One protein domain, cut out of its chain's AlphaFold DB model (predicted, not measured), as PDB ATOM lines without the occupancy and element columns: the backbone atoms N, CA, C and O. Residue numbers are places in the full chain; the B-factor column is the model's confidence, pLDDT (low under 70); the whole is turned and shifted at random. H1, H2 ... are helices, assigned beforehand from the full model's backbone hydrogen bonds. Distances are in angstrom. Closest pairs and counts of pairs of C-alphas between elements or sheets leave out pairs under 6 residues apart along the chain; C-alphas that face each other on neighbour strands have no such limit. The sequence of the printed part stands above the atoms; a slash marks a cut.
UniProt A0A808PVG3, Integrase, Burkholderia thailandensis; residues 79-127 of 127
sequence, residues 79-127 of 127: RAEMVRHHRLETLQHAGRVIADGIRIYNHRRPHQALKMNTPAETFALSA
ATOM      1  N   ARG A  79      38.506  26.914  96.963       84.75
ATOM      2  CA  ARG A  79      37.459  25.980  97.418       84.75
ATOM      3  C   ARG A  79      38.073  24.754  98.085       84.75
ATOM      4  O   ARG A  79      37.575  24.301  99.111       84.75
ATOM      5  N   ALA A  80      39.164  24.242  97.517       88.50
ATOM      6  CA  ALA A  80      39.910  23.135  98.102       88.50
ATOM      7  C   ALA A  80      40.513  23.520  99.461       88.50
ATOM      8  O   ALA A  80      40.519  22.702 100.377       88.50
ATOM      9  N   GLU A  81      40.980  24.759  99.618       93.19
ATOM     10  CA  GLU A  81      41.517  25.246 100.886       93.19
ATOM     11  C   GLU A  81      40.436  25.437 101.954       93.19
ATOM     12  O   GLU A  81      40.560  24.918 103.060       93.19
ATOM     13  N   MET A  82      39.306  26.051 101.599       95.06
ATOM     14  CA  MET A  82      38.151  26.171 102.496       95.06
ATOM     15  C   MET A  82      37.681  24.803 103.027       95.06
ATOM     16  O   MET A  82      37.432  24.650 104.221       95.06
ATOM     17  N   VAL A  83      37.586  23.788 102.158       95.06
ATOM     18  CA  VAL A  83      37.189  22.426 102.559       95.06
ATOM     19  C   VAL A  83      38.227  21.789 103.486       95.06
ATOM     20  O   VAL A  83      37.852  21.105 104.442       95.06
ATOM     21  N   ARG A  84      39.523  22.020 103.242       94.50
ATOM     22  CA  ARG A  84      40.603  21.520 104.103       94.50
ATOM     23  C   ARG A  84      40.559  22.154 105.493       94.50
ATOM     24  O   ARG A  84      40.587  21.406 106.470       94.50
ATOM     25  N   HIS A  85      40.412  23.477 105.589       96.69
ATOM     26  CA  HIS A  85      40.267  24.162 106.878       96.69
ATOM     27  C   HIS A  85      39.031  23.693 107.634       96.69
ATOM     28  O   HIS A  85      39.151  23.261 108.777       96.69
ATOM     29  N   HIS A  86      37.871  23.665 106.978       95.56
ATOM     30  CA  HIS A  86      36.631  23.241 107.621       95.56
ATOM     31  C   HIS A  86      36.714  21.804 108.165       95.56
ATOM     32  O   HIS A  86      36.264  21.511 109.278       95.56
ATOM     33  N   ARG A  87      37.329  20.890 107.402       96.38
ATOM     34  CA  ARG A  87      37.556  19.511 107.852       96.38
ATOM     35  C   ARG A  87      38.502  19.461 109.049       96.38
ATOM     36  O   ARG A  87      38.236  18.721 109.992       96.38
ATOM     37  N   LEU A  88      39.583  20.235 109.020       97.81
ATOM     38  CA  LEU A  88      40.542  20.293 110.117       97.81
ATOM     39  C   LEU A  88      39.905  20.862 111.393       97.81
ATOM     40  O   LEU A  88      40.070  20.287 112.462       97.81
ATOM     41  N   GLU A  89      39.145  21.948 111.294       96.88
ATOM     42  CA  GLU A  89      38.406  22.543 112.414       96.88
ATOM     43  C   GLU A  89      37.396  21.563 113.012       96.88
ATOM     44  O   GLU A  89      37.330  21.411 114.230       96.88
ATOM     45  N   THR A  90      36.665  20.837 112.164       97.56
ATOM     46  CA  THR A  90      35.705  19.818 112.611       97.56
ATOM     47  C   THR A  90      36.400  18.697 113.383       97.56
ATOM     48  O   THR A  90      35.916  18.278 114.432       97.56
ATOM     49  N   LEU A  91      37.559  18.229 112.903       98.19
ATOM     50  CA  LEU A  91      38.339  17.193 113.584       98.19
ATOM     51  C   LEU A  91      38.932  17.690 114.905       98.19
ATOM     52  O   LEU A  91      38.869  16.978 115.904       98.19
ATOM     53  N   GLN A  92      39.463  18.913 114.934       98.19
ATOM     54  CA  GLN A  92      39.970  19.528 116.163       98.19
ATOM     55  C   GLN A  92      38.857  19.707 117.199       98.19
ATOM     56  O   GLN A  92      39.041  19.382 118.372       98.19
ATOM     57  N   HIS A  93      37.686  20.178 116.766       97.81
ATOM     58  CA  HIS A  93      36.520  20.321 117.629       97.81
ATOM     59  C   HIS A  93      36.062  18.965 118.175       97.81
ATOM     60  O   HIS A  93      35.882  18.831 119.384       97.81
ATOM     61  N   ALA A  94      35.950  17.944 117.320       98.25
ATOM     62  CA  ALA A  94      35.611  16.588 117.747       98.25
ATOM     63  C   ALA A  94      36.629  16.038 118.761       98.25
ATOM     64  O   ALA A  94      36.236  15.483 119.785       98.25
ATOM     65  N   GLY A  95      37.925  16.255 118.524       98.19
ATOM     66  CA  GLY A  95      38.984  15.876 119.458       98.19
ATOM     67  C   GLY A  95      38.832  16.548 120.824       98.19
ATOM     68  O   GLY A  95      38.916  15.874 121.850       98.19
ATOM     69  N   ARG A  96      38.533  17.855 120.852       97.88
ATOM     70  CA  ARG A  96      38.279  18.584 122.103       97.88
ATOM     71  C   ARG A  96      37.041  18.055 122.830       97.88
ATOM     72  O   ARG A  96      37.134  17.780 124.018       97.88
ATOM     73  N   VAL A  97      35.927  17.837 122.129       97.38
ATOM     74  CA  VAL A  97      34.695  17.289 122.726       97.38
ATOM     75  C   VAL A  97      34.935  15.908 123.343       97.38
ATOM     76  O   VAL A  97      34.464  15.642 124.447       97.38
ATOM     77  N   ILE A  98      35.697  15.039 122.671       96.75
ATOM     78  CA  ILE A  98      36.048  13.714 123.201       96.75
ATOM     79  C   ILE A  98      36.923  13.848 124.453       96.75
ATOM     80  O   ILE A  98      36.633  13.214 125.467       96.75
ATOM     81  N   ALA A  99      37.965  14.682 124.410       96.38
ATOM     82  CA  ALA A  99      38.851  14.901 125.553       96.38
ATOM     83  C   ALA A  99      38.094  15.472 126.766       96.38
ATOM     84  O   ALA A  99      38.254  14.986 127.890       96.38
ATOM     85  N   ASP A 100      37.222  16.452 126.533       94.38
ATOM     86  CA  ASP A 100      36.369  17.035 127.565       94.38
ATOM     87  C   ASP A 100      35.400  15.988 128.133       94.38
ATOM     88  O   ASP A 100      35.238  15.891 129.352       94.38
ATOM     89  N   GLY A 101      34.818  15.144 127.275       93.00
ATOM     90  CA  GLY A 101      33.962  14.028 127.677       93.00
ATOM     91  C   GLY A 101      34.675  13.028 128.591       93.00
ATOM     92  O   GLY A 101      34.156  12.697 129.658       93.00
ATOM     93  N   ILE A 102      35.892  12.607 128.229       92.50
ATOM     94  CA  ILE A 102      36.723  11.708 129.049       92.50
ATOM     95  C   ILE A 102      37.019  12.344 130.408       92.50
ATOM     96  O   ILE A 102      36.875  11.697 131.444       92.50
ATOM     97  N   ARG A 103      37.394  13.627 130.432       91.25
ATOM     98  CA  ARG A 103      37.685  14.340 131.681       91.25
ATOM     99  C   ARG A 103      36.455  14.438 132.585       91.25
ATOM    100  O   ARG A 103      36.574  14.251 133.796       91.25
ATOM    101  N   ILE A 104      35.286  14.745 132.022       88.81
ATOM    102  CA  ILE A 104      34.023  14.804 132.771       88.81
ATOM    103  C   ILE A 104      33.681  13.427 133.340       88.81
ATOM    104  O   ILE A 104      33.309  13.337 134.507       88.81
ATOM    105  N   TYR A 105      33.837  12.362 132.554       87.62
ATOM    106  CA  TYR A 105      33.599  11.009 133.037       87.62
ATOM    107  C   TYR A 105      34.584  10.627 134.145       87.62
ATOM    108  O   TYR A 105      34.160  10.194 135.203       87.62
ATOM    109  N   ASN A 106      35.887  10.835 133.967       89.56
ATOM    110  CA  ASN A 106      36.879  10.362 134.936       89.56
ATOM    111  C   ASN A 106      36.888  11.135 136.258       89.56
ATOM    112  O   ASN A 106      37.309  10.575 137.264       89.56
ATOM    113  N   HIS A 107      36.449  12.400 136.266       84.12
ATOM    114  CA  HIS A 107      36.634  13.286 137.422       84.12
ATOM    115  C   HIS A 107      35.376  14.024 137.896       84.12
ATOM    116  O   HIS A 107      35.456  14.770 138.869       84.12
ATOM    117  N   ARG A 108      34.231  13.927 137.208       80.75
ATOM    118  CA  ARG A 108      33.028  14.705 137.565       80.75
ATOM    119  C   ARG A 108      31.795  13.832 137.834       80.75
ATOM    120  O   ARG A 108      31.829  12.608 137.862       80.75
ATOM    121  N   ARG A 109      30.688  14.547 138.063       63.38
ATOM    122  CA  ARG A 109      29.422  14.196 138.725       63.38
ATOM    123  C   ARG A 109      28.576  13.000 138.244       63.38
ATOM    124  O   ARG A 109      27.735  12.632 139.066       63.38
ATOM    125  N   PRO A 110      28.689  12.374 137.044       68.44
ATOM    126  CA  PRO A 110      27.901  11.163 136.762       68.44
ATOM    127  C   PRO A 110      28.029  10.101 137.863       68.44
ATOM    128  O   PRO A 110      27.040   9.471 138.220       68.44
ATOM    129  N   HIS A 111      29.201   9.995 138.490       78.00
ATOM    130  CA  HIS A 111      29.444   9.036 139.571       78.00
ATOM    131  C   HIS A 111      28.772   9.419 140.891       78.00
ATOM    132  O   HIS A 111      28.251   8.549 141.579       78.00
ATOM    133  N   GLN A 112      28.659  10.717 141.200       72.12
ATOM    134  CA  GLN A 112      27.941  11.195 142.392       72.12
ATOM    135  C   GLN A 112      26.443  10.879 142.322       72.12
ATOM    136  O   GLN A 112      25.858  10.445 143.310       72.12
ATOM    137  N   ALA A 113      25.826  11.068 141.151       78.06
ATOM    138  CA  ALA A 113      24.418  10.723 140.945       78.06
ATOM    139  C   ALA A 113      24.171   9.209 141.071       78.06
ATOM    140  O   ALA A 113      23.094   8.790 141.489       78.06
ATOM    141  N   LEU A 114      25.183   8.402 140.744       80.38
ATOM    142  CA  LEU A 114      25.142   6.941 140.784       80.38
ATOM    143  C   LEU A 114      25.711   6.343 142.085       80.38
ATOM    144  O   LEU A 114      25.747   5.124 142.213       80.38
ATOM    145  N   LYS A 115      26.134   7.171 143.054       82.81
ATOM    146  CA  LYS A 115      26.820   6.750 144.296       82.81
ATOM    147  C   LYS A 115      28.026   5.826 144.048       82.81
ATOM    148  O   LYS A 115      28.299   4.929 144.840       82.81
ATOM    149  N   MET A 116      28.736   6.045 142.947       86.81
ATOM    150  CA  MET A 116      29.967   5.335 142.606       86.81
ATOM    151  C   MET A 116      31.173   6.231 142.889       86.81
ATOM    152  O   MET A 116      31.078   7.456 142.782       86.81
ATOM    153  N   ASN A 117      32.314   5.621 143.205       83.38
ATOM    154  CA  ASN A 117      33.592   6.328 143.169       83.38
ATOM    155  C   ASN A 117      33.931   6.673 141.717       83.38
ATOM    156  O   ASN A 117      33.589   5.929 140.792       83.38
ATOM    157  N   THR A 118      34.603   7.801 141.504       89.56
ATOM    158  CA  THR A 118      35.103   8.125 140.170       89.56
ATOM    159  C   THR A 118      36.195   7.126 139.769       89.56
ATOM    160  O   THR A 118      36.956   6.672 140.627       89.56
ATOM    161  N   PRO A 119      36.343   6.799 138.472       86.94
ATOM    162  CA  PRO A 119      37.417   5.924 138.009       86.94
ATOM    163  C   PRO A 119      38.807   6.387 138.466       86.94
ATOM    164  O   PRO A 119      39.654   5.560 138.792       86.94
ATOM    165  N   ALA A 120      39.032   7.705 138.535       87.12
ATOM    166  CA  ALA A 120      40.279   8.275 139.034       87.12
ATOM    167  C   ALA A 120      40.504   7.997 140.531       87.12
ATOM    168  O   ALA A 120      41.618   7.660 140.924       87.12
ATOM    169  N   GLU A 121      39.463   8.094 141.360       86.31
ATOM    170  CA  GLU A 121      39.540   7.740 142.784       86.31
ATOM    171  C   GLU A 121      39.758   6.239 142.969       86.31
ATOM    172  O   GLU A 121      40.609   5.844 143.756       86.31
ATOM    173  N   THR A 122      39.049   5.386 142.220       87.56
ATOM    174  CA  THR A 122      39.263   3.931 142.281       87.56
ATOM    175  C   THR A 122      40.695   3.561 141.915       87.56
ATOM    176  O   THR A 122      41.303   2.730 142.587       87.56
ATOM    177  N   PHE A 123      41.253   4.203 140.887       86.69
ATOM    178  CA  PHE A 123      42.644   4.004 140.505       86.69
ATOM    179  C   PHE A 123      43.604   4.455 141.613       86.69
ATOM    180  O   PHE A 123      44.506   3.705 141.968       86.69
ATOM    181  N   ALA A 124      43.376   5.631 142.205       88.50
ATOM    182  CA  ALA A 124      44.203   6.149 143.294       88.50
ATOM    183  C   ALA A 124      44.150   5.281 144.564       88.50
ATOM    184  O   ALA A 124      45.154   5.155 145.250       88.50
ATOM    185  N   LEU A 125      43.001   4.669 144.868       87.38
ATOM    186  CA  LEU A 125      42.838   3.739 145.993       87.38
ATOM    187  C   LEU A 125      43.491   2.368 145.752       87.38
ATOM    188  O   LEU A 125      43.651   1.603 146.698       87.38
ATOM    189  N   SER A 126      43.804   2.038 144.498       82.75
ATOM    190  CA  SER A 126      44.385   0.746 144.105       82.75
ATOM    191  C   SER A 126      45.899   0.811 143.864       82.75
ATOM    192  O   SER A 126      46.484  -0.204 143.486       82.75
ATOM    193  N   ALA A 127      46.505   1.991 144.019       69.31
ATOM    194  CA  ALA A 127      47.936   2.247 143.855       69.31
ATOM    195  C   ALA A 127      48.650   2.226 145.212       69.31
ATOM    196  O   ALA A 127      49.807   1.750 145.241       69.31
TER     197      ALA A 127
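This is residues 79 to 127 of the 127 residues of the protein "Integrase" of Burkholderia thailandensis (UniProt A0A808PVG3). One long helix, H1, is the shaft of a T, and a small head crosses its far end: the short helix H2 is off one side of that end, the short helix H3 is off the other side, and residues 114 to 118 run between them. Most of the shaft sticks out alone, since residues 79 to 102 stand free, and the long H1 makes the length of the whole. The printed part has 49 residues with three named helices in the order H1, H2, H3 and no named strand, and its class is all helix. It is extended, with a radius of gyration of the C-alphas of 17.2 A, and the C-alphas span 53 by 25 by 8 A.

H1, the longest helix, runs from residue 79 to residue 107 and measures 42.0 A from first to last C-alpha. It begins at C-alpha 79 at (37.459, 25.980, 97.418) and ends at C-alpha 107 at (36.634, 13.286, 137.422). H2 holds residues 110 to 113 and measures 5.5 A. H3 holds residues 119 to 125, measures 9.9 A and ends at C-alpha 125 at (42.838, 3.739, 145.993).

H1 touches H3 with residues 106 to 107 alone. The closest C-alphas of the two are those of Asn 106 and Pro 119, 5.4 A apart. Their lines stand at a steep tilt of 42 degrees, and they run the same way. H1 and H2 are close but not clearly touching, with the C-alphas of Tyr 105 and His 111 the closest, at 8.0 A. H2 and H3 are apart. In H1 and H3 every pair of O of residue i and N of residue i+4 is within hydrogen-bond range. H2, with 4 residues, is too short for such a pair, and its 1 pair of O of residue i and N of residue i+3 is not within range.

The two C-alphas farthest apart are those of Arg 79 and Leu 125, at 53.7 A, and the first and last printed C-alphas, of Arg 79 and Ala 127, are 53.2 A apart. The printed part has no cut, and it ends at residue 127, the chain's last residue. The link from H1 to H2, with 2 residues, and the link from H2 to H3, with 5 residues, are both tight. Residues 122 to 127, of which 122 to 125 belong to H3, also stand free. The mean pLDDT of the printed part is 88.9, and the model's confidence is under 70 at residues 109 to 110 and at residue 127.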